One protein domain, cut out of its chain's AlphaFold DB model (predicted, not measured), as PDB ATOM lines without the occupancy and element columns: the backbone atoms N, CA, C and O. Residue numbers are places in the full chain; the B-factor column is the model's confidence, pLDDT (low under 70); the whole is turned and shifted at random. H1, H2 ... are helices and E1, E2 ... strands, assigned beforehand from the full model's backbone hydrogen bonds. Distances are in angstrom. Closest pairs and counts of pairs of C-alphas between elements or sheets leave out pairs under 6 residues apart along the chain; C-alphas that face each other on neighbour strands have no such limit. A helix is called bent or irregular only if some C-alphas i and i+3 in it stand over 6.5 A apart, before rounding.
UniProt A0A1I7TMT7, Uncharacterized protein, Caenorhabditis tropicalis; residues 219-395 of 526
ATOM      1  N   HIS A 219     136.835 192.825 110.778       97.50
ATOM      2  CA  HIS A 219     136.691 192.399 112.162       97.50
ATOM      3  C   HIS A 219     135.232 192.492 112.596       97.50
ATOM      4  O   HIS A 219     134.610 193.542 112.444       97.50
ATOM      5  N   PHE A 220     134.727 191.406 113.173       98.19
ATOM      6  CA  PHE A 220     133.389 191.317 113.739       98.19
ATOM      7  C   PHE A 220     133.464 191.275 115.266       98.19
ATOM      8  O   PHE A 220     134.242 190.515 115.841       98.19
ATOM      9  N   ASP A 221     132.575 191.999 115.937       98.38
ATOM     10  CA  ASP A 221     132.364 191.804 117.371       98.38
ATOM     11  C   ASP A 221     131.818 190.385 117.617       98.38
ATOM     12  O   ASP A 221     132.218 189.710 118.565       98.38
ATOM     13  N   SER A 222     130.925 189.899 116.742       98.31
ATOM     14  CA  SER A 222     130.306 188.576 116.870       98.31
ATOM     15  C   SER A 222     129.970 187.938 115.519       98.31
ATOM     16  O   SER A 222     129.343 188.561 114.660       98.31
ATOM     17  N   LEU A 223     130.343 186.668 115.350       98.06
ATOM     18  CA  LEU A 223     129.913 185.828 114.231       98.06
ATOM     19  C   LEU A 223     129.075 184.658 114.730       98.06
ATOM     20  O   LEU A 223     129.362 184.095 115.784       98.06
ATOM     21  N   ILE A 224     128.066 184.277 113.951       96.88
ATOM     22  CA  ILE A 224     127.204 183.129 114.239       96.88
ATOM     23  C   ILE A 224     127.458 182.043 113.192       96.88
ATOM     24  O   ILE A 224     127.326 182.295 111.997       96.88
ATOM     25  N   LEU A 225     127.775 180.829 113.626       93.06
ATOM     26  CA  LEU A 225     127.874 179.620 112.811       93.06
ATOM     27  C   LEU A 225     126.802 178.624 113.231       93.06
ATOM     28  O   LEU A 225     126.419 178.562 114.393       93.06
ATOM     29  N   SER A 226     126.367 177.799 112.295       88.06
ATOM     30  CA  SER A 226     125.638 176.566 112.569       88.06
ATOM     31  C   SER A 226     126.565 175.360 112.429       88.06
ATOM     32  O   SER A 226     127.570 175.401 111.720       88.06
ATOM     33  N   ASP A 227     126.231 174.243 113.063       82.69
ATOM     34  CA  ASP A 227     126.887 172.962 112.800       82.69
ATOM     35  C   ASP A 227     126.855 172.572 111.316       82.69
ATOM     36  O   ASP A 227     127.829 172.013 110.810       82.69
ATOM     37  N   ARG A 228     125.795 172.940 110.587       81.75
ATOM     38  CA  ARG A 228     125.720 172.812 109.126       81.75
ATOM     39  C   ARG A 228     126.859 173.539 108.409       81.75
ATOM     40  O   ARG A 228     127.410 172.971 107.473       81.75
ATOM     41  N   ASP A 229     127.242 174.734 108.859       86.50
ATOM     42  CA  ASP A 229     128.400 175.458 108.308       86.50
ATOM     43  C   ASP A 229     129.690 174.669 108.517       86.50
ATOM     44  O   ASP A 229     130.487 174.488 107.596       86.50
ATOM     45  N   LEU A 230     129.871 174.124 109.724       88.81
ATOM     46  CA  LEU A 230     131.040 173.307 110.042       88.81
ATOM     47  C   LEU A 230     131.107 172.068 109.139       88.81
ATOM     48  O   LEU A 230     132.183 171.687 108.674       88.81
ATOM     49  N   PHE A 231     129.959 171.448 108.864       84.94
ATOM     50  CA  PHE A 231     129.868 170.323 107.943       84.94
ATOM     51  C   PHE A 231     130.129 170.692 106.494       84.94
ATOM     52  O   PHE A 231     130.760 169.907 105.793       84.94
ATOM     53  N   GLU A 232     129.671 171.852 106.042       84.81
ATOM     54  CA  GLU A 232     129.918 172.332 104.687       84.81
ATOM     55  C   GLU A 232     131.423 172.477 104.431       84.81
ATOM     56  O   GLU A 232     131.947 171.863 103.498       84.81
ATOM     57  N   TYR A 233     132.148 173.146 105.335       88.00
ATOM     58  CA  TYR A 233     133.613 173.205 105.287       88.00
ATOM     59  C   TYR A 233     134.248 171.812 105.313       88.00
ATOM     60  O   TYR A 233     135.109 171.500 104.488       88.00
ATOM     61  N   GLY A 234     133.818 170.952 106.242       87.62
ATOM     62  CA  GLY A 234     134.369 169.604 106.380       87.62
ATOM     63  C   GLY A 234     134.166 168.741 105.130       87.62
ATOM     64  O   GLY A 234     135.085 168.045 104.695       87.62
ATOM     65  N   ASN A 235     132.986 168.806 104.516       84.38
ATOM     66  CA  ASN A 235     132.655 168.051 103.311       84.38
ATOM     67  C   ASN A 235     133.445 168.568 102.107       84.38
ATOM     68  O   ASN A 235     134.076 167.771 101.414       84.38
ATOM     69  N   ASN A 236     133.484 169.887 101.898       84.12
ATOM     70  CA  ASN A 236     134.186 170.490 100.763       84.12
ATOM     71  C   ASN A 236     135.671 170.099 100.735       84.12
ATOM     72  O   ASN A 236     136.203 169.758  99.681       84.12
ATOM     73  N   CYS A 237     136.317 170.041 101.900       85.62
ATOM     74  CA  CYS A 237     137.738 169.704 102.002       85.62
ATOM     75  C   CYS A 237     138.018 168.199 101.915       85.62
ATOM     76  O   CYS A 237     139.143 167.786 101.643       85.62
ATOM     77  N   THR A 238     137.018 167.350 102.163       83.69
ATOM     78  CA  THR A 238     137.199 165.891 102.172       83.69
ATOM     79  C   THR A 238     136.776 165.226 100.869       83.69
ATOM     80  O   THR A 238     137.382 164.223 100.497       83.69
ATOM     81  N   LEU A 239     135.814 165.798 100.136       80.62
ATOM     82  CA  LEU A 239     135.346 165.287  98.840       80.62
ATOM     83  C   LEU A 239     136.454 165.223  97.779       80.62
ATOM     84  O   LEU A 239     136.449 164.328  96.938       80.62
ATOM     85  N   LEU A 240     137.402 166.160  97.823       74.31
ATOM     86  CA  LEU A 240     138.499 166.274  96.856       74.31
ATOM     87  C   LEU A 240     139.839 165.758  97.400       74.31
ATOM     88  O   LEU A 240     140.879 165.941  96.766       74.31
ATOM     89  N   SER A 241     139.830 165.119  98.570       83.44
ATOM     90  CA  SER A 241     141.048 164.701  99.261       83.44
ATOM     91  C   SER A 241     141.254 163.195  99.212       83.44
ATOM     92  O   SER A 241     140.339 162.402  99.401       83.44
ATOM     93  N   ASN A 242     142.502 162.795  98.986       86.44
ATOM     94  CA  ASN A 242     142.949 161.402  98.978       86.44
ATOM     95  C   ASN A 242     143.714 161.002 100.253       86.44
ATOM     96  O   ASN A 242     144.046 159.830 100.422       86.44
ATOM     97  N   SER A 243     144.004 161.956 101.140       89.56
ATOM     98  CA  SER A 243     144.623 161.720 102.443       89.56
ATOM     99  C   SER A 243     144.118 162.722 103.478       89.56
ATOM    100  O   SER A 243     143.558 163.768 103.136       89.56
ATOM    101  N   ARG A 244     144.355 162.414 104.757       90.81
ATOM    102  CA  ARG A 244     144.019 163.307 105.869       90.81
ATOM    103  C   ARG A 244     144.805 164.617 105.796       90.81
ATOM    104  O   ARG A 244     144.240 165.673 106.039       90.81
ATOM    105  N   GLU A 245     146.084 164.560 105.449       92.50
ATOM    106  CA  GLU A 245     146.958 165.733 105.357       92.50
ATOM    107  C   GLU A 245     146.472 166.699 104.273       92.50
ATOM    108  O   GLU A 245     146.353 167.892 104.536       92.50
ATOM    109  N   ASN A 246     146.104 166.173 103.099       92.00
ATOM    110  CA  ASN A 246     145.534 166.961 102.008       92.00
ATOM    111  C   ASN A 246     144.199 167.605 102.428       92.00
ATOM    112  O   ASN A 246     143.995 168.797 102.215       92.00
ATOM    113  N   ALA A 247     143.329 166.861 103.124       91.44
ATOM    114  CA  ALA A 247     142.067 167.406 103.629       91.44
ATOM    115  C   ALA A 247     142.273 168.561 104.623       91.44
ATOM    116  O   ALA A 247     141.550 169.555 104.570       91.44
ATOM    117  N   LEU A 248     143.264 168.456 105.513       91.94
ATOM    118  CA  LEU A 248     143.589 169.515 106.473       91.94
ATOM    119  C   LEU A 248     144.235 170.734 105.800       91.94
ATOM    120  O   LEU A 248     143.964 171.863 106.206       91.94
ATOM    121  N   GLU A 249     145.053 170.531 104.767       92.50
ATOM    122  CA  GLU A 249     145.609 171.623 103.964       92.50
ATOM    123  C   GLU A 249     144.508 172.367 103.193       92.50
ATOM    124  O   GLU A 249     144.445 173.594 103.247       92.50
ATOM    125  N   GLN A 250     143.588 171.639 102.548       91.56
ATOM    126  CA  GLN A 250     142.429 172.230 101.870       91.56
ATOM    127  C   GLN A 250     141.538 173.005 102.839       91.56
ATOM    128  O   GLN A 250     141.160 174.133 102.537       91.56
ATOM    129  N   LEU A 251     141.277 172.456 104.027       92.62
ATOM    130  CA  LEU A 251     140.538 173.145 105.086       92.62
ATOM    131  C   LEU A 251     141.206 174.456 105.486       92.62
ATOM    132  O   LEU A 251     140.553 175.497 105.570       92.62
ATOM    133  N   ASN A 252     142.520 174.414 105.687       92.81
ATOM    134  CA  ASN A 252     143.282 175.605 106.000       92.81
ATOM    135  C   ASN A 252     143.305 176.610 104.837       92.81
ATOM    136  O   ASN A 252     143.536 177.782 105.087       92.81
ATOM    137  N   ASN A 253     143.066 176.223 103.589       91.25
ATOM    138  CA  ASN A 253     142.971 177.178 102.481       91.25
ATOM    139  C   ASN A 253     141.546 177.716 102.288       91.25
ATOM    140  O   ASN A 253     141.396 178.866 101.892       91.25
ATOM    141  N   ALA A 254     140.526 176.911 102.597       90.75
ATOM    142  CA  ALA A 254     139.120 177.260 102.414       90.75
ATOM    143  C   ALA A 254     138.632 178.321 103.409       90.75
ATOM    144  O   ALA A 254     137.916 179.230 103.018       90.75
ATOM    145  N   ILE A 255     139.028 178.223 104.683       93.56
ATOM    146  CA  ILE A 255     138.606 179.193 105.704       93.56
ATOM    147  C   ILE A 255     139.402 180.488 105.534       93.56
ATOM    148  O   ILE A 255     140.627 180.496 105.716       93.56
ATOM    149  N   SER A 256     138.718 181.595 105.250       93.38
ATOM    150  CA  SER A 256     139.360 182.898 105.063       93.38
ATOM    151  C   SER A 256     140.126 183.375 106.301       93.38
ATOM    152  O   SER A 256     139.660 183.282 107.439       93.38
ATOM    153  N   SER A 257     141.325 183.923 106.076       94.88
ATOM    154  CA  SER A 257     142.119 184.633 107.091       94.88
ATOM    155  C   SER A 257     141.922 186.152 107.066       94.88
ATOM    156  O   SER A 257     142.583 186.857 107.828       94.88
ATOM    157  N   LEU A 258     141.072 186.670 106.169       95.81
ATOM    158  CA  LEU A 258     140.711 188.092 106.129       95.81
ATOM    159  C   LEU A 258     139.698 188.443 107.222       95.81
ATOM    160  O   LEU A 258     139.570 189.604 107.598       95.81
ATOM    161  N   VAL A 259     139.009 187.441 107.759       96.81
ATOM    162  CA  VAL A 259     138.001 187.611 108.798       96.81
ATOM    163  C   VAL A 259     138.590 187.333 110.176       96.81
ATOM    164  O   VAL A 259     139.352 186.387 110.376       96.81
ATOM    165  N   THR A 260     138.220 188.169 111.144       97.56
ATOM    166  CA  THR A 260     138.463 187.933 112.572       97.56
ATOM    167  C   THR A 260     137.207 188.232 113.376       97.56
ATOM    168  O   THR A 260     136.407 189.069 112.960       97.56
ATOM    169  N   CYS A 261     137.034 187.590 114.531       98.00
ATOM    170  CA  CYS A 261     135.965 187.956 115.451       98.00
ATOM    171  C   CYS A 261     136.340 187.785 116.923       98.00
ATOM    172  O   CYS A 261     137.159 186.936 117.275       98.00
ATOM    173  N   ASP A 262     135.724 188.590 117.786       98.50
ATOM    174  CA  ASP A 262     135.904 188.477 119.236       98.50
ATOM    175  C   ASP A 262     135.046 187.343 119.822       98.50
ATOM    176  O   ASP A 262     135.544 186.508 120.589       98.50
ATOM    177  N   HIS A 263     133.776 187.274 119.416       98.44
ATOM    178  CA  HIS A 263     132.800 186.302 119.902       98.44
ATOM    179  C   HIS A 263     132.308 185.380 118.773       98.44
ATOM    180  O   HIS A 263     131.896 185.847 117.710       98.44
ATOM    181  N   LEU A 264     132.317 184.065 119.006       98.50
ATOM    182  CA  LEU A 264     131.773 183.076 118.074       98.50
ATOM    183  C   LEU A 264     130.590 182.335 118.698       98.50
ATOM    184  O   LEU A 264     130.770 181.565 119.641       98.50
ATOM    185  N   ASP A 265     129.401 182.523 118.137       96.81
ATOM    186  CA  ASP A 265     128.195 181.785 118.505       96.81
ATOM    187  C   ASP A 265     128.086 180.559 117.586       96.81
ATOM    188  O   ASP A 265     128.041 180.697 116.367       96.81
ATOM    189  N   VAL A 266     128.062 179.349 118.140       94.31
ATOM    190  CA  VAL A 266     127.933 178.090 117.397       94.31
ATOM    191  C   VAL A 266     126.602 177.445 117.757       94.31
ATOM    192  O   VAL A 266     126.429 176.914 118.853       94.31
ATOM    193  N   ILE A 267     125.673 177.486 116.810       89.00
ATOM    194  CA  ILE A 267     124.357 176.868 116.894       89.00
ATOM    195  C   ILE A 267     124.496 175.390 116.529       89.00
ATOM    196  O   ILE A 267     124.825 175.037 115.398       89.00
ATOM    197  N   LEU A 268     124.238 174.519 117.495       82.69
ATOM    198  CA  LEU A 268     124.255 173.071 117.343       82.69
ATOM    199  C   LEU A 268     122.811 172.592 117.233       82.69
ATOM    200  O   LEU A 268     122.082 172.584 118.224       82.69
ATOM    201  N   THR A 269     122.400 172.206 116.029       74.88
ATOM    202  CA  THR A 269     121.033 171.775 115.743       74.88
ATOM    203  C   THR A 269     120.908 170.259 115.856       74.88
ATOM    204  O   THR A 269     121.806 169.496 115.490       74.88
ATOM    205  N   ASN A 270     119.794 169.770 116.399       60.88
ATOM    206  CA  ASN A 270     119.526 168.335 116.413       60.88
ATOM    207  C   ASN A 270     118.940 167.899 115.063       60.88
ATOM    208  O   ASN A 270     117.733 167.756 114.913       60.88
ATOM    209  N   ASN A 271     119.794 167.713 114.057       46.34
ATOM    210  CA  ASN A 271     119.392 167.522 112.657       46.34
ATOM    211  C   ASN A 271     118.907 166.097 112.297       46.34
ATOM    212  O   ASN A 271     119.074 165.634 111.170       46.34
ATOM    213  N   THR A 272     118.364 165.336 113.248       42.91
ATOM    214  CA  THR A 272     117.781 164.024 112.943       42.91
ATOM    215  C   THR A 272     116.370 163.970 113.489       42.91
ATOM    216  O   THR A 272     116.177 163.605 114.648       42.91
ATOM    217  N   GLY A 273     115.387 164.277 112.638       38.47
ATOM    218  CA  GLY A 273     113.945 164.130 112.892       38.47
ATOM    219  C   GLY A 273     113.477 162.684 113.133       38.47
ATOM    220  O   GLY A 273     112.358 162.320 112.787       38.47
ATOM    221  N   ILE A 274     114.335 161.832 113.694       35.19
ATOM    222  CA  ILE A 274     114.045 160.479 114.153       35.19
ATOM    223  C   ILE A 274     114.664 160.338 115.553       35.19
ATOM    224  O   ILE A 274     115.837 160.002 115.705       35.19
ATOM    225  N   GLY A 275     113.863 160.626 116.578       36.44
ATOM    226  CA  GLY A 275     113.890 159.904 117.855       36.44
ATOM    227  C   GLY A 275     115.198 159.828 118.656       36.44
ATOM    228  O   GLY A 275     115.452 158.794 119.263       36.44
ATOM    229  N   ARG A 276     116.024 160.879 118.737       39.84
ATOM    230  CA  ARG A 276     117.132 160.888 119.730       39.84
ATOM    231  C   ARG A 276     116.711 161.301 121.135       39.84
ATOM    232  O   ARG A 276     117.383 160.973 122.105       39.84
ATOM    233  N   TYR A 277     115.563 161.950 121.232       38.72
ATOM    234  CA  TYR A 277     114.909 162.295 122.486       38.72
ATOM    235  C   TYR A 277     114.141 161.098 123.083       38.72
ATOM    236  O   TYR A 277     114.113 160.919 124.295       38.72
ATOM    237  N   SER A 278     113.672 160.151 122.255       33.75
ATOM    238  CA  SER A 278     113.060 158.895 122.734       33.75
ATOM    239  C   SER A 278     114.036 157.903 123.381       33.75
ATOM    240  O   SER A 278     113.618 156.821 123.785       33.75
ATOM    241  N   GLU A 279     115.323 158.236 123.478       37.50
ATOM    242  CA  GLU A 279     116.331 157.362 124.085       37.50
ATOM    243  C   GLU A 279     117.120 158.026 125.225       37.50
ATOM    244  O   GLU A 279     118.024 157.403 125.788       37.50
ATOM    245  N   ILE A 280     116.774 159.251 125.633       38.91
ATOM    246  CA  ILE A 280     117.249 159.762 126.918       38.91
ATOM    247  C   ILE A 280     116.464 159.014 128.002       38.91
ATOM    248  O   ILE A 280     115.321 159.345 128.279       38.91
ATOM    249  N   GLY A 281     117.045 157.927 128.516       35.50
ATOM    250  CA  GLY A 281     116.404 157.047 129.506       35.50
ATOM    251  C   GLY A 281     116.462 155.545 129.194       35.50
ATOM    252  O   GLY A 281     115.921 154.736 129.942       35.50
ATOM    253  N   GLY A 282     117.145 155.122 128.128       29.55
ATOM    254  CA  GLY A 282     117.315 153.703 127.809       29.55
ATOM    255  C   GLY A 282     118.647 153.444 127.129       29.55
ATOM    256  O   GLY A 282     119.150 154.295 126.404       29.55
ATOM    257  N   SER A 283     119.242 152.282 127.391       32.06
ATOM    258  CA  SER A 283     120.545 151.821 126.894       32.06
ATOM    259  C   SER A 283     120.721 152.004 125.373       32.06
ATOM    260  O   SER A 283     120.504 151.064 124.612       32.06
ATOM    261  N   GLY A 284     121.109 153.205 124.930       38.00
ATOM    262  CA  GLY A 284     121.217 153.551 123.510       38.00
ATOM    263  C   GLY A 284     121.243 155.048 123.177       38.00
ATOM    264  O   GLY A 284     121.975 155.418 122.257       38.00
ATOM    265  N   GLY A 285     120.557 155.905 123.941       39.50
ATOM    266  CA  GLY A 285     120.319 157.294 123.529       39.50
ATOM    267  C   GLY A 285     121.490 158.229 123.694       39.50
ATOM    268  O   GLY A 285     121.951 158.502 124.800       39.50
ATOM    269  N   LYS A 286     121.974 158.732 122.561       47.91
ATOM    270  CA  LYS A 286     123.105 159.650 122.492       47.91
ATOM    271  C   LYS A 286     122.601 161.051 122.194       47.91
ATOM    272  O   LYS A 286     121.960 161.284 121.167       47.91
ATOM    273  N   PHE A 287     122.990 161.986 123.044       49.25
ATOM    274  CA  PHE A 287     122.941 163.432 122.850       49.25
ATOM    275  C   PHE A 287     123.970 163.832 121.762       49.25
ATOM    276  O   PHE A 287     124.894 164.615 121.963       49.25
ATOM    277  N   SER A 288     123.875 163.211 120.582       53.97
ATOM    278  CA  SER A 288     124.961 163.154 119.602       53.97
ATOM    279  C   SER A 288     124.918 164.346 118.644       53.97
ATOM    280  O   SER A 288     124.928 164.170 117.418       53.97
ATOM    281  N   HIS A 289     124.899 165.563 119.196       64.38
ATOM    282  CA  HIS A 289     125.385 166.728 118.462       64.38
ATOM    283  C   HIS A 289     126.862 166.481 118.186       64.38
ATOM    284  O   HIS A 289     127.677 166.330 119.103       64.38
ATOM    285  N   CYS A 290     127.196 166.360 116.910       72.75
ATOM    286  CA  CYS A 290     128.564 166.170 116.488       72.75
ATOM    287  C   CYS A 290     128.877 167.086 115.318       72.75
ATOM    288  O   CYS A 290     127.998 167.424 114.538       72.75
ATOM    289  N   TYR A 291     130.132 167.503 115.233       81.56
ATOM    290  CA  TYR A 291     130.641 168.372 114.177       81.56
ATOM    291  C   TYR A 291     132.111 168.024 113.904       81.56
ATOM    292  O   TYR A 291     132.753 167.375 114.746       81.56
ATOM    293  N   PRO A 292     132.653 168.374 112.725       87.62
ATOM    294  CA  PRO A 292     134.059 168.148 112.418       87.62
ATOM    295  C   PRO A 292     134.928 169.065 113.281       87.62
ATOM    296  O   PRO A 292     134.918 170.287 113.140       87.62
ATOM    297  N   ARG A 293     135.673 168.464 114.210       89.44
ATOM    298  CA  ARG A 293     136.449 169.180 115.226       89.44
ATOM    299  C   ARG A 293     137.476 170.118 114.604       89.44
ATOM    300  O   ARG A 293     137.568 171.274 114.997       89.44
ATOM    301  N   GLU A 294     138.233 169.607 113.638       92.19
ATOM    302  CA  GLU A 294     139.338 170.330 113.016       92.19
ATOM    303  C   GLU A 294     138.861 171.590 112.283       92.19
ATOM    304  O   GLU A 294     139.605 172.563 112.211       92.19
ATOM    305  N   VAL A 295     137.612 171.610 111.798       93.44
ATOM    306  CA  VAL A 295     137.002 172.800 111.185       93.44
ATOM    307  C   VAL A 295     136.833 173.902 112.224       93.44
ATOM    308  O   VAL A 295     137.326 175.008 112.020       93.44
ATOM    309  N   LEU A 296     136.203 173.599 113.364       95.19
ATOM    310  CA  LEU A 296     136.018 174.587 114.429       95.19
ATOM    311  C   LEU A 296     137.365 175.057 114.999       95.19
ATOM    312  O   LEU A 296     137.553 176.252 115.215       95.19
ATOM    313  N   ASP A 297     138.319 174.139 115.190       96.00
ATOM    314  CA  ASP A 297     139.664 174.479 115.665       96.00
ATOM    315  C   ASP A 297     140.401 175.404 114.676       96.00
ATOM    316  O   ASP A 297     141.092 176.332 115.106       96.00
ATOM    317  N   CYS A 298     140.242 175.187 113.365       96.00
ATOM    318  CA  CYS A 298     140.814 176.045 112.326       96.00
ATOM    319  C   CYS A 298     140.169 177.439 112.325       96.00
ATOM    320  O   CYS A 298     140.888 178.440 112.321       96.00
ATOM    321  N   ILE A 299     138.836 177.509 112.414       97.19
ATOM    322  CA  ILE A 299     138.075 178.763 112.513       97.19
ATOM    323  C   ILE A 299     138.528 179.576 113.730       97.19
ATOM    324  O   ILE A 299     138.900 180.739 113.585       97.19
ATOM    325  N   ILE A 300     138.571 178.962 114.919       97.94
ATOM    326  CA  ILE A 300     138.971 179.643 116.160       97.94
ATOM    327  C   ILE A 300     140.368 180.259 116.028       97.94
ATOM    328  O   ILE A 300     140.582 181.408 116.422       97.94
ATOM    329  N   GLN A 301     141.314 179.518 115.449       96.94
ATOM    330  CA  GLN A 301     142.689 179.984 115.278       96.94
ATOM    331  C   GLN A 301     142.804 181.097 114.234       96.94
ATOM    332  O   GLN A 301     143.436 182.121 114.499       96.94
ATOM    333  N   LYS A 302     142.198 180.916 113.056       96.38
ATOM    334  CA  LYS A 302     142.290 181.885 111.957       96.38
ATOM    335  C   LYS A 302     141.564 183.180 112.269       96.38
ATOM    336  O   LYS A 302     142.130 184.251 112.064       96.38
ATOM    337  N   TRP A 303     140.356 183.078 112.816       97.62
ATOM    338  CA  TRP A 303     139.539 184.240 113.148       97.62
ATOM    339  C   TRP A 303     139.915 184.860 114.499       97.62
ATOM    340  O   TRP A 303     139.373 185.902 114.854       97.62
ATOM    341  N   LYS A 304     140.887 184.277 115.220       97.56
ATOM    342  CA  LYS A 304     141.416 184.774 116.504       97.56
ATOM    343  C   LYS A 304     140.329 184.952 117.569       97.56
ATOM    344  O   LYS A 304     140.338 185.929 118.315       97.56
ATOM    345  N   VAL A 305     139.426 183.977 117.636       98.44
ATOM    346  CA  VAL A 305     138.261 183.989 118.527       98.44
ATOM    347  C   VAL A 305     138.699 184.057 119.987       98.44
ATOM    348  O   VAL A 305     139.532 183.262 120.431       98.44
ATOM    349  N   LYS A 306     138.103 184.974 120.759       98.38
ATOM    350  CA  LYS A 306     138.364 185.113 122.200       98.38
ATOM    351  C   LYS A 306     137.389 184.298 123.033       98.38
ATOM    352  O   LYS A 306     137.804 183.646 123.994       98.38
ATOM    353  N   THR A 307     136.106 184.307 122.678       98.62
ATOM    354  CA  THR A 307     135.078 183.549 123.403       98.62
ATOM    355  C   THR A 307     134.172 182.773 122.465       98.62
ATOM    356  O   THR A 307     133.851 183.250 121.379       98.62
ATOM    357  N   VAL A 308     133.670 181.636 122.935       98.44
ATOM    358  CA  VAL A 308     132.705 180.817 122.191       98.44
ATOM    359  C   VAL A 308     131.411 180.686 122.984       98.44
ATOM    360  O   VAL A 308     131.459 180.378 124.172       98.44
ATOM    361  N   LYS A 309     130.262 180.863 122.334       97.38
ATOM    362  CA  LYS A 309     128.959 180.443 122.849       97.38
ATOM    363  C   LYS A 309     128.505 179.206 122.081       97.38
ATOM    364  O   LYS A 309     128.387 179.252 120.866       97.38
ATOM    365  N   LEU A 310     128.251 178.103 122.772       93.56
ATOM    366  CA  LEU A 310     127.599 176.921 122.214       93.56
ATOM    367  C   LEU A 310     126.109 177.016 122.512       93.56
ATOM    368  O   LEU A 310     125.728 177.004 123.680       93.56
ATOM    369  N   GLU A 311     125.281 177.102 121.481       88.88
ATOM    370  CA  GLU A 311     123.831 177.148 121.621       88.88
ATOM    371  C   GLU A 311     123.231 175.857 121.078       88.88
ATOM    372  O   GLU A 311     123.276 175.592 119.880       88.88
ATOM    373  N   PHE A 312     122.688 175.031 121.965       80.75
ATOM    374  CA  PHE A 312     121.998 173.808 121.571       80.75
ATOM    375  C   PHE A 312     120.570 174.166 121.173       80.75
ATOM    376  O   PHE A 312     119.891 174.830 121.947       80.75
ATOM    377  N   ARG A 313     120.128 173.756 119.980       73.62
ATOM    378  CA  ARG A 313     118.756 173.946 119.486       73.62
ATOM    379  C   ARG A 313     118.201 172.634 118.941       73.62
ATOM    380  O   ARG A 313     118.929 171.848 118.330       73.62
ATOM    381  N   ASP A 314     116.904 172.413 119.114       63.28
ATOM    382  CA  ASP A 314     116.210 171.366 118.362       63.28
ATOM    383  C   ASP A 314     115.946 171.845 116.928       63.28
ATOM    384  O   ASP A 314     115.756 173.043 116.706       63.28
ATOM    385  N   SER A 315     115.963 170.938 115.950       55.66
ATOM    386  CA  SER A 315     115.634 171.327 114.577       55.66
ATOM    387  C   SER A 315     114.116 171.430 114.424       55.66
ATOM    388  O   SER A 315     113.390 170.438 114.465       55.66
ATOM    389  N   GLY A 316     113.612 172.648 114.227       47.88
ATOM    390  CA  GLY A 316     112.273 172.840 113.689       47.88
ATOM    391  C   GLY A 316     112.276 172.382 112.236       47.88
ATOM    392  O   GLY A 316     112.852 173.058 111.400       47.88
ATOM    393  N   PHE A 317     111.698 171.210 111.956       41.72
ATOM    394  CA  PHE A 317     111.352 170.706 110.618       41.72
ATOM    395  C   PHE A 317     112.252 171.173 109.455       41.72
ATOM    396  O   PHE A 317     111.751 171.685 108.456       41.72
ATOM    397  N   GLU A 318     113.565 170.954 109.526       43.38
ATOM    398  CA  GLU A 318     114.425 171.095 108.352       43.38
ATOM    399  C   GLU A 318     115.167 169.793 108.050       43.38
ATOM    400  O   GLU A 318     115.475 168.962 108.898       43.38
ATOM    401  N   THR A 319     115.306 169.574 106.751       40.41
ATOM    402  CA  THR A 319     115.470 168.297 106.067       40.41
ATOM    403  C   THR A 319     116.705 167.504 106.484       40.41
ATOM    404  O   THR A 319     117.808 168.047 106.489       40.41
ATOM    405  N   ASN A 320     116.518 166.188 106.665       39.19
ATOM    406  CA  ASN A 320     117.560 165.157 106.719       39.19
ATOM    407  C   ASN A 320     118.530 165.293 105.528       39.19
ATOM    408  O   ASN A 320     118.362 164.640 104.494       39.19
ATOM    409  N   GLN A 321     119.563 166.119 105.651       43.84
ATOM    410  CA  GLN A 321     120.711 166.024 104.764       43.84
ATOM    411  C   GLN A 321     121.608 164.922 105.313       43.84
ATOM    412  O   GLN A 321     122.048 164.967 106.460       43.84
ATOM    413  N   ASN A 322     121.856 163.905 104.489       46.25
ATOM    414  CA  ASN A 322     122.833 162.868 104.784       46.25
ATOM    415  C   ASN A 322     124.214 163.521 104.875       46.25
ATOM    416  O   ASN A 322     124.903 163.688 103.870       46.25
ATOM    417  N   VAL A 323     124.611 163.911 106.082       53.38
ATOM    418  CA  VAL A 323     125.960 164.388 106.354       53.38
ATOM    419  C   VAL A 323     126.906 163.199 106.208       53.38
ATOM    420  O   VAL A 323     126.976 162.316 107.067       53.38
ATOM    421  N   LEU A 324     127.619 163.155 105.083       55.25
ATOM    422  CA  LEU A 324     128.662 162.170 104.832       55.25
ATOM    423  C   LEU A 324     129.887 162.530 105.666       55.25
ATOM    424  O   LEU A 324     130.697 163.370 105.298       55.25
ATOM    425  N   TYR A 325     130.032 161.871 106.809       60.66
ATOM    426  CA  TYR A 325     131.259 161.971 107.584       60.66
ATOM    427  C   TYR A 325     132.407 161.272 106.859       60.66
ATOM    428  O   TYR A 325     132.425 160.046 106.761       60.66
ATOM    429  N   SER A 326     133.387 162.053 106.417       66.06
ATOM    430  CA  SER A 326     134.688 161.525 106.018       66.06
ATOM    431  C   SER A 326     135.451 160.979 107.231       66.06
ATOM    432  O   SER A 326     135.388 161.542 108.326       66.06
ATOM    433  N   GLU A 327     136.224 159.910 107.027       71.56
ATOM    434  CA  GLU A 327     137.163 159.371 108.022       71.56
ATOM    435  C   GLU A 327     138.353 160.313 108.288       71.56
ATOM    436  O   GLU A 327     139.089 160.132 109.259       71.56
ATOM    437  N   PHE A 328     138.553 161.339 107.450       82.25
ATOM    438  CA  PHE A 328     139.674 162.268 107.581       82.25
ATOM    439  C   PHE A 328     139.516 163.280 108.713       82.25
ATOM    440  O   PHE A 328     140.531 163.822 109.139       82.25
ATOM    441  N   LEU A 329     138.303 163.528 109.217       83.94
ATOM    442  CA  LEU A 329     138.040 164.514 110.270       83.94
ATOM    443  C   LEU A 329     137.491 163.843 111.530       83.94
ATOM    444  O   LEU A 329     136.690 162.909 111.479       83.94
ATOM    445  N   THR A 330     137.921 164.333 112.686       86.00
ATOM    446  CA  THR A 330     137.504 163.817 113.986       86.00
ATOM    447  C   THR A 330     136.150 164.399 114.363       86.00
ATOM    448  O   THR A 330     135.910 165.600 114.252       86.00
ATOM    449  N   LYS A 331     135.256 163.559 114.888       82.69
ATOM    450  CA  LYS A 331     133.968 164.020 115.414       82.69
ATOM    451  C   LYS A 331     134.154 164.578 116.824       82.69
ATOM    452  O   LYS A 331     134.607 163.858 117.714       82.69
ATOM    453  N   ALA A 332     133.804 165.843 117.033       84.19
ATOM    454  CA  ALA A 332     133.615 166.398 118.370       84.19
ATOM    455  C   ALA A 332     132.213 166.039 118.876       84.19
ATOM    456  O   ALA A 332     131.256 166.090 118.108       84.19
ATOM    457  N   SER A 333     132.086 165.655 120.145       83.12
ATOM    458  CA  SER A 333     130.800 165.362 120.796       83.12
ATOM    459  C   SER A 333     130.906 165.656 122.290       83.12
ATOM    460  O   SER A 333     131.970 165.468 122.885       83.12
ATOM    461  N   PHE A 334     129.813 166.115 122.898       83.88
ATOM    462  CA  PHE A 334     129.795 166.535 124.306       83.88
ATOM    463  C   PHE A 334     129.217 165.494 125.263       83.88
ATOM    464  O   PHE A 334     129.340 165.646 126.475       83.88
ATOM    465  N   ASP A 335     128.660 164.411 124.738       75.06
ATOM    466  CA  ASP A 335     127.917 163.386 125.470       75.06
ATOM    467  C   ASP A 335     128.670 162.057 125.627       75.06
ATOM    468  O   ASP A 335     128.177 161.108 126.241       75.06
ATOM    469  N   VAL A 336     129.885 161.985 125.081       79.94
ATOM    470  CA  VAL A 336     130.761 160.813 125.157       79.94
ATOM    471  C   VAL A 336     131.569 160.798 126.460       79.94
ATOM    472  O   VAL A 336     131.840 161.857 127.032       79.94
ATOM    473  N   PRO A 337     132.043 159.627 126.932       86.94
ATOM    474  CA  PRO A 337     132.938 159.566 128.084       86.94
ATOM    475  C   PRO A 337     134.162 160.466 127.892       86.94
ATOM    476  O   PRO A 337     134.955 160.237 126.976       86.94
ATOM    477  N   PHE A 338     134.363 161.442 128.784       85.81
ATOM    478  CA  PHE A 338     135.337 162.520 128.558       85.81
ATOM    479  C   PHE A 338     136.780 162.043 128.352       85.81
ATOM    480  O   PHE A 338     137.572 162.680 127.661       85.81
ATOM    481  N   LYS A 339     137.130 160.877 128.906       87.69
ATOM    482  CA  LYS A 339     138.449 160.248 128.728       87.69
ATOM    483  C   LYS A 339     138.747 159.883 127.269       87.69
ATOM    484  O   LYS A 339     139.917 159.803 126.910       87.69
ATOM    485  N   LYS A 340     137.715 159.653 126.448       86.19
ATOM    486  CA  LYS A 340     137.838 159.375 125.007       86.19
ATOM    487  C   LYS A 340     137.987 160.655 124.182       86.19
ATOM    488  O   LYS A 340     138.485 160.604 123.063       86.19
ATOM    489  N   THR A 341     137.592 161.795 124.737       85.56
ATOM    490  CA  THR A 341     137.676 163.093 124.071       85.56
ATOM    491  C   THR A 341     139.119 163.578 124.072       85.56
ATOM    492  O   THR A 341     139.770 163.652 125.120       85.56
ATOM    493  N   GLN A 342     139.656 163.904 122.900       88.00
ATOM    494  CA  GLN A 342     141.013 164.442 122.789       88.00
ATOM    495  C   GLN A 342     141.065 165.882 123.320       88.00
ATOM    496  O   GLN A 342     140.082 166.617 123.224       88.00
ATOM    497  N   ILE A 343     142.206 166.286 123.876       88.94
ATOM    498  CA  ILE A 343     142.414 167.631 124.429       88.94
ATOM    499  C   ILE A 343     143.010 168.526 123.343       88.94
ATOM    500  O   ILE A 343     144.086 168.204 122.846       88.94
ATOM    501  N   THR A 344     142.349 169.641 123.036       89.62
ATOM    502  CA  THR A 344     142.891 170.715 122.193       89.62
ATOM    503  C   THR A 344     143.985 171.436 122.978       89.62
ATOM    504  O   THR A 344     143.840 171.691 124.179       89.62
ATOM    505  N   LYS A 345     145.108 171.728 122.327       87.69
ATOM    506  CA  LYS A 345     146.276 172.397 122.930       87.69
ATOM    507  C   LYS A 345     146.751 173.610 122.133       87.69
ATOM    508  O   LYS A 345     147.641 174.318 122.592       87.69
ATOM    509  N   GLU A 346     146.173 173.825 120.962       91.00
ATOM    510  CA  GLU A 346     146.602 174.787 119.955       91.00
ATOM    511  C   GLU A 346     146.217 176.224 120.334       91.00
ATOM    512  O   GLU A 346     146.895 177.171 119.944       91.00
ATOM    513  N   TYR A 347     145.165 176.395 121.139       94.31
ATOM    514  CA  TYR A 347     144.676 177.690 121.601       94.31
ATOM    515  C   TYR A 347     144.083 177.605 123.013       94.31
ATOM    516  O   TYR A 347     143.878 176.525 123.574       94.31
ATOM    517  N   SER A 348     143.798 178.771 123.595       94.69
ATOM    518  CA  SER A 348     143.021 178.905 124.826       94.69
ATOM    519  C   SER A 348     142.068 180.082 124.689       94.69
ATOM    520  O   SER A 348     142.501 181.188 124.387       94.69
ATOM    521  N   LEU A 349     140.793 179.843 124.972       97.81
ATOM    522  CA  LEU A 349     139.745 180.858 124.955       97.81
ATOM    523  C   LEU A 349     139.679 181.593 126.296       97.81
ATOM    524  O   LEU A 349     139.937 181.010 127.360       97.81
ATOM    525  N   GLU A 350     139.263 182.854 126.258       98.00
ATOM    526  CA  GLU A 350     139.004 183.666 127.446       98.00
ATOM    527  C   GLU A 350     137.809 183.122 128.234       98.00
ATOM    528  O   GLU A 350     137.873 183.019 129.463       98.00
ATOM    529  N   SER A 351     136.743 182.718 127.534       98.06
ATOM    530  CA  SER A 351     135.583 182.056 128.131       98.06
ATOM    531  C   SER A 351     134.782 181.227 127.124       98.06
ATOM    532  O   SER A 351     134.883 181.431 125.912       98.06
ATOM    533  N   VAL A 352     133.993 180.286 127.646       98.19
ATOM    534  CA  VAL A 352     133.002 179.521 126.882       98.19
ATOM    535  C   VAL A 352     131.646 179.601 127.580       98.19
ATOM    536  O   VAL A 352     131.541 179.282 128.766       98.19
ATOM    537  N   GLU A 353     130.608 179.998 126.854       97.75
ATOM    538  CA  GLU A 353     129.212 179.889 127.282       97.75
ATOM    539  C   GLU A 353     128.573 178.660 126.630       97.75
ATOM    540  O   GLU A 353     128.826 178.356 125.470       97.75
ATOM    541  N   VAL A 354     127.769 177.925 127.386       93.69
ATOM    542  CA  VAL A 354     127.035 176.742 126.943       93.69
ATOM    543  C   VAL A 354     125.578 176.981 127.291       93.69
ATOM    544  O   VAL A 354     125.220 176.979 128.467       93.69
ATOM    545  N   ASP A 355     124.761 177.227 126.280       90.31
ATOM    546  CA  ASP A 355     123.340 177.519 126.402       90.31
ATOM    547  C   ASP A 355     122.540 176.273 126.028       90.31
ATOM    548  O   ASP A 355     122.513 175.839 124.872       90.31
ATOM    549  N   LEU A 356     121.961 175.647 127.047       81.75
ATOM    550  CA  LEU A 356     121.138 174.459 126.908       81.75
ATOM    551  C   LEU A 356     119.705 174.911 126.617       81.75
ATOM    552  O   LEU A 356     118.923 175.081 127.546       81.75
ATOM    553  N   HIS A 357     119.363 175.145 125.350       71.12
ATOM    554  CA  HIS A 357     118.010 175.525 124.942       71.12
ATOM    555  C   HIS A 357     117.282 174.309 124.339       71.12
ATOM    556  O   HIS A 357     117.482 173.954 123.182       71.12
ATOM    557  N   PHE A 358     116.450 173.630 125.134       62.22
ATOM    558  CA  PHE A 358     115.641 172.490 124.676       62.22
ATOM    559  C   PHE A 358     114.153 172.863 124.653       62.22
ATOM    560  O   PHE A 358     113.694 173.592 125.533       62.22
ATOM    561  N   PHE A 359     113.402 172.369 123.662       51.81
ATOM    562  CA  PHE A 359     111.960 172.611 123.540       51.81
ATOM    563  C   PHE A 359     111.122 171.806 124.557       51.81
ATOM    564  O   PHE A 359     111.580 170.836 125.163       51.81
ATOM    565  N   SER A 360     109.873 172.251 124.723       45.75
ATOM    566  CA  SER A 360     108.881 171.920 125.761       45.75
ATOM    567  C   SER A 360     108.548 170.442 125.975       45.75
ATOM    568  O   SER A 360     108.094 170.078 127.057       45.75
ATOM    569  N   ASP A 361     108.774 169.578 124.989       48.00
ATOM    570  CA  ASP A 361     108.211 168.220 125.003       48.00
ATOM    571  C   ASP A 361     109.117 167.212 125.740       48.00
ATOM    572  O   ASP A 361     108.779 166.041 125.915       48.00
ATOM    573  N   GLY A 362     110.282 167.672 126.209       49.38
ATOM    574  CA  GLY A 362     111.313 166.855 126.840       49.38
ATOM    575  C   GLY A 362     111.275 166.784 128.368       49.38
ATOM    576  O   GLY A 362     112.295 166.415 128.936       49.38
ATOM    577  N   PHE A 363     110.189 167.157 129.065       45.00
ATOM    578  CA  PHE A 363     110.201 167.283 130.542       45.00
ATOM    579  C   PHE A 363     110.723 166.032 131.256       45.00
ATOM    580  O   PHE A 363     111.726 166.105 131.965       45.00
ATOM    581  N   GLY A 364     110.129 164.868 130.975       53.62
ATOM    582  CA  GLY A 364     110.617 163.602 131.536       53.62
ATOM    583  C   GLY A 364     112.032 163.248 131.068       53.62
ATOM    584  O   GLY A 364     112.822 162.691 131.819       53.62
ATOM    585  N   GLN A 365     112.392 163.650 129.851       58.12
ATOM    586  CA  GLN A 365     113.690 163.336 129.267       58.12
ATOM    587  C   GLN A 365     114.819 164.187 129.843       58.12
ATOM    588  O   GLN A 365     115.949 163.725 129.877       58.12
ATOM    589  N   MET A 366     114.560 165.420 130.284       62.97
ATOM    590  CA  MET A 366     115.594 166.274 130.866       62.97
ATOM    591  C   MET A 366     115.925 165.842 132.294       62.97
ATOM    592  O   MET A 366     117.099 165.808 132.652       62.97
ATOM    593  N   GLU A 367     114.926 165.464 133.095       65.12
ATOM    594  CA  GLU A 367     115.176 164.840 134.401       65.12
ATOM    595  C   GLU A 367     115.984 163.549 134.230       65.12
ATOM    596  O   GLU A 367     117.051 163.415 134.835       65.12
ATOM    597  N   ASP A 368     115.571 162.671 133.307       68.50
ATOM    598  CA  ASP A 368     116.333 161.470 132.954       68.50
ATOM    599  C   ASP A 368     117.743 161.818 132.448       68.50
ATOM    600  O   ASP A 368     118.718 161.152 132.804       68.50
ATOM    601  N   PHE A 369     117.889 162.895 131.663       68.50
ATOM    602  CA  PHE A 369     119.173 163.366 131.149       68.50
ATOM    603  C   PHE A 369     120.127 163.741 132.275       68.50
ATOM    604  O   PHE A 369     121.290 163.333 132.235       68.50
ATOM    605  N   LEU A 370     119.649 164.489 133.276       71.88
ATOM    606  CA  LEU A 370     120.447 164.908 134.428       71.88
ATOM    607  C   LEU A 370     121.005 163.714 135.217       71.88
ATOM    608  O   LEU A 370     122.065 163.840 135.836       71.88
ATOM    609  N   GLU A 371     120.333 162.559 135.164       73.62
ATOM    610  CA  GLU A 371     120.802 161.314 135.782       73.62
ATOM    611  C   GLU A 371     121.832 160.551 134.933       73.62
ATOM    612  O   GLU A 371     122.509 159.645 135.434       73.62
ATOM    613  N   THR A 372     122.005 160.899 133.654       74.25
ATOM    614  CA  THR A 372     122.930 160.185 132.766       74.25
ATOM    615  C   THR A 372     124.396 160.542 133.015       74.25
ATOM    616  O   THR A 372     124.764 161.682 133.309       74.25
ATOM    617  N   GLU A 373     125.297 159.582 132.773       74.50
ATOM    618  CA  GLU A 373     126.735 159.884 132.710       74.50
ATOM    619  C   GLU A 373     127.063 160.889 131.594       74.50
ATOM    620  O   GLU A 373     128.001 161.677 131.730       74.50
ATOM    621  N   SER A 374     126.300 160.880 130.498       74.19
ATOM    622  CA  SER A 374     126.466 161.794 129.367       74.19
ATOM    623  C   SER A 374     126.310 163.255 129.775       74.19
ATOM    624  O   SER A 374     127.164 164.062 129.412       74.19
ATOM    625  N   PHE A 375     125.312 163.586 130.598       78.19
ATOM    626  CA  PHE A 375     125.145 164.939 131.128       78.19
ATOM    627  C   PHE A 375     126.348 165.380 131.969       78.19
ATOM    628  O   PHE A 375     126.929 166.440 131.729       78.19
ATOM    629  N   ILE A 376     126.799 164.534 132.902       82.12
ATOM    630  CA  ILE A 376     127.938 164.859 133.776       82.12
ATOM    631  C   ILE A 376     129.220 165.096 132.942       82.12
ATOM    632  O   ILE A 376     130.070 165.905 133.315       82.12
ATOM    633  N   ASN A 377     129.350 164.448 131.777       86.25
ATOM    634  CA  ASN A 377     130.501 164.596 130.882       86.25
ATOM    635  C   ASN A 377     130.542 165.916 130.088       86.25
ATOM    636  O   ASN A 377     131.623 166.257 129.604       86.25
ATOM    637  N   ILE A 378     129.442 166.674 129.964       87.50
ATOM    638  CA  ILE A 378     129.382 167.866 129.091       87.50
ATOM    639  C   ILE A 378     130.487 168.869 129.432       87.50
ATOM    640  O   ILE A 378     131.280 169.215 128.560       87.50
ATOM    641  N   LEU A 379     130.606 169.305 130.694       90.94
ATOM    642  CA  LEU A 379     131.614 170.306 131.082       90.94
ATOM    643  C   LEU A 379     133.043 169.804 130.861       90.94
ATOM    644  O   LEU A 379     133.908 170.564 130.421       90.94
ATOM    645  N   ALA A 380     133.298 168.525 131.144       92.25
ATOM    646  CA  ALA A 380     134.600 167.922 130.899       92.25
ATOM    647  C   ALA A 380     134.917 167.888 129.396       92.25
ATOM    648  O   ALA A 380     136.017 168.254 128.993       92.25
ATOM    649  N   ASN A 381     133.952 167.531 128.547       91.69
ATOM    650  CA  ASN A 381     134.121 167.553 127.096       91.69
ATOM    651  C   ASN A 381     134.317 168.970 126.556       91.69
ATOM    652  O   ASN A 381     135.247 169.187 125.781       91.69
ATOM    653  N   VAL A 382     133.532 169.944 127.026       93.19
ATOM    654  CA  VAL A 382     133.698 171.364 126.681       93.19
ATOM    655  C   VAL A 382     135.115 171.827 127.004       93.19
ATOM    656  O   VAL A 382     135.784 172.353 126.127       93.19
ATOM    657  N   ARG A 383     135.652 171.533 128.196       92.62
ATOM    658  CA  ARG A 383     137.040 171.891 128.571       92.62
ATOM    659  C   ARG A 383     138.119 171.281 127.688       92.62
ATOM    660  O   ARG A 383     139.231 171.813 127.628       92.62
ATOM    661  N   ARG A 384     137.850 170.108 127.119       93.12
ATOM    662  CA  ARG A 384     138.813 169.364 126.301       93.12
ATOM    663  C   ARG A 384     138.748 169.788 124.843       93.12
ATOM    664  O   ARG A 384     139.796 169.843 124.213       93.12
ATOM    665  N   ILE A 385     137.554 170.078 124.333       93.88
ATOM    666  CA  ILE A 385     137.328 170.527 122.955       93.88
ATOM    667  C   ILE A 385     137.626 172.024 122.823       93.88
ATOM    668  O   ILE A 385     138.288 172.422 121.876       93.88
ATOM    669  N   LEU A 386     137.201 172.828 123.799       95.50
ATOM    670  CA  LEU A 386     137.344 174.282 123.855       95.50
ATOM    671  C   LEU A 386     138.115 174.676 125.130       95.50
ATOM    672  O   LEU A 386     137.513 174.968 126.170       95.50
ATOM    673  N   PRO A 387     139.461 174.644 125.108       94.25
ATOM    674  CA  PRO A 387     140.266 174.899 126.292       94.25
ATOM    675  C   PRO A 387     140.028 176.307 126.834       94.25
ATOM    676  O   PRO A 387     140.338 177.305 126.190       94.25
ATOM    677  N   THR A 388     139.511 176.391 128.057       95.62
ATOM    678  CA  THR A 388     139.323 177.654 128.772       95.62
ATOM    679  C   THR A 388     139.402 177.445 130.281       95.62
ATOM    680  O   THR A 388     139.292 176.322 130.789       95.62
ATOM    681  N   LYS A 389     139.594 178.545 131.011       95.38
ATOM    682  CA  LYS A 389     139.457 178.586 132.469       95.38
ATOM    683  C   LYS A 389     138.070 179.025 132.920       95.38
ATOM    684  O   LYS A 389     137.744 178.759 134.070       95.38
ATOM    685  N   ASN A 390     137.280 179.662 132.057       97.31
ATOM    686  CA  ASN A 390     136.005 180.265 132.428       97.31
ATOM    687  C   ASN A 390     134.882 179.632 131.609       97.31
ATOM    688  O   ASN A 390     134.836 179.814 130.396       97.31
ATOM    689  N   ILE A 391     133.988 178.893 132.265       97.56
ATOM    690  CA  ILE A 391     132.831 178.277 131.606       97.56
ATOM    691  C   ILE A 391     131.552 178.763 132.269       97.56
ATOM    692  O   ILE A 391     131.452 178.766 133.496       97.56
ATOM    693  N   ARG A 392     130.564 179.145 131.466       97.50
ATOM    694  CA  ARG A 392     129.210 179.457 131.913       97.50
ATOM    695  C   ARG A 392     128.246 178.457 131.287       97.50
ATOM    696  O   ARG A 392     128.183 178.371 130.072       97.50
ATOM    697  N   LEU A 393     127.531 177.696 132.103       94.81
ATOM    698  CA  LEU A 393     126.467 176.792 131.682       94.81
ATOM    699  C   LEU A 393     125.127 177.435 132.028       94.81
ATOM    700  O   LEU A 393     124.862 177.737 133.194       94.81
ATOM    701  N   ARG A 394     124.300 177.646 131.015       92.75
ATOM    702  CA  ARG A 394     123.001 178.289 131.124       92.75
ATOM    703  C   ARG A 394     121.911 177.262 130.863       92.75
ATOM    704  O   ARG A 394     121.918 176.604 129.828       92.75
ATOM    705  N   PHE A 395     121.014 177.104 131.829       88.19
ATOM    706  CA  PHE A 395     119.854 176.225 131.703       88.19
ATOM    707  C   PHE A 395     118.648 176.977 131.116       88.19
ATOM    708  O   PHE A 395     118.617 178.212 131.193       88.19
TER     709      PHE A 395
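Overview. This is residues 219 to 395 of the 526 residues of an uncharacterized protein of Caenorhabditis tropicalis (UniProt A0A1I7TMT7). A twisted sheet of five parallel strands makes a wall with one covered face: H3 lies over E1 and E2 on that face, H1 is on the same face but beside the strands, H2 packs outside on those two helices, and the other face has no named helix on it. The short two-stranded pair E3 and E5 sits over the covered side, between H1 and H3 and the helix H5, while H4 lies out beyond the end of E6. The 177 printed residues run E1 H1 H2 E2 E3 H3 E4 E5 E6 H4 H5 E7, five named helices and seven named strands; the large sheet has the order E1 E2 E4 E6 E7, and E3 and E5 are antiparallel. The class is mixed, helices and strands, and the whole is compact, with a radius of gyration of the C-alphas of 16.2 A and spans of 46 by 35 by 32 A.

Arrangement. The sheet holds E1, residues 219 to 226, E2, 259 to 270, E4, 307 to 314, E6, 351 to 356, and E7, 390 to 394. Within hydrogen-bond range are N 225 and O 265 at 2.8 A, N 266 and O 309 at 2.7 A, N 310 and O 353 at 2.8 A, and N 354 and O 392 at 2.8 A. H1, residues 227 to 239, and H3, 293 to 302, are on the same face, each at a height over the sheet of 10.0 A. H3 runs along the strands, at 4 degrees to E2 on the local plane. H1 and H3 touch at Leu 230 and Val 295, C-alphas 6.1 A apart, about perpendicular at 80 degrees. H2, residues 244 to 254, touches H1 at Cys 237 and Ala 247, C-alphas 5.2 A apart, and is not on the sheet. E1, H1, H2, E2 form a strand-helix-strand unit, two parallel neighbour strands with helices between, its crossover right-handed; E6, H4, residues 360 to 371, H5, 373 to 385, and E7 form another, also right-handed. H5 only grazes the sheet, with residues 378 to 383. H4 and H5 are close but not clearly touching, the C-alphas of Phe 369 and Phe 375 being 6.2 A apart. E3, residues 290 to 292, pairs with E5, 331 to 333, with N 332 and O 291 at 2.9 A. Every O i to N i+4 pair is within range in H1, H2 and H3, but 6 of 8 in H4 and 6 of 9 in H5.

Along the chain. E1 begins at C-alpha 219, (136.691, 192.399, 112.162), and bends by 68 degrees at residue 222. E2, 27.8 A long, bends by 92 degrees at residue 262; E4 is 23.0 A. H1 is 18.0 A and H2 15.2 A. H4, 18.8 A, is irregular, with C-alphas 361 and 364 8.4 A apart, and so is H5, 17.9 A, with 376 and 379 7.1 A apart. E7 ends at C-alpha 394, (123.001, 178.289, 131.124).

Size, cuts and confidence. The two C-alphas farthest apart, those of Leu 258 and Gly 282, are 46.9 A apart. The printed part has no cut. The links E2 to E3, E4 to E5 and E5 to E6 are long, with 19, 16 and 17 residues. The mean pLDDT of the printed part is 79.2, and residues 270 to 289, 314 to 326 and 358 to 369 are under 70.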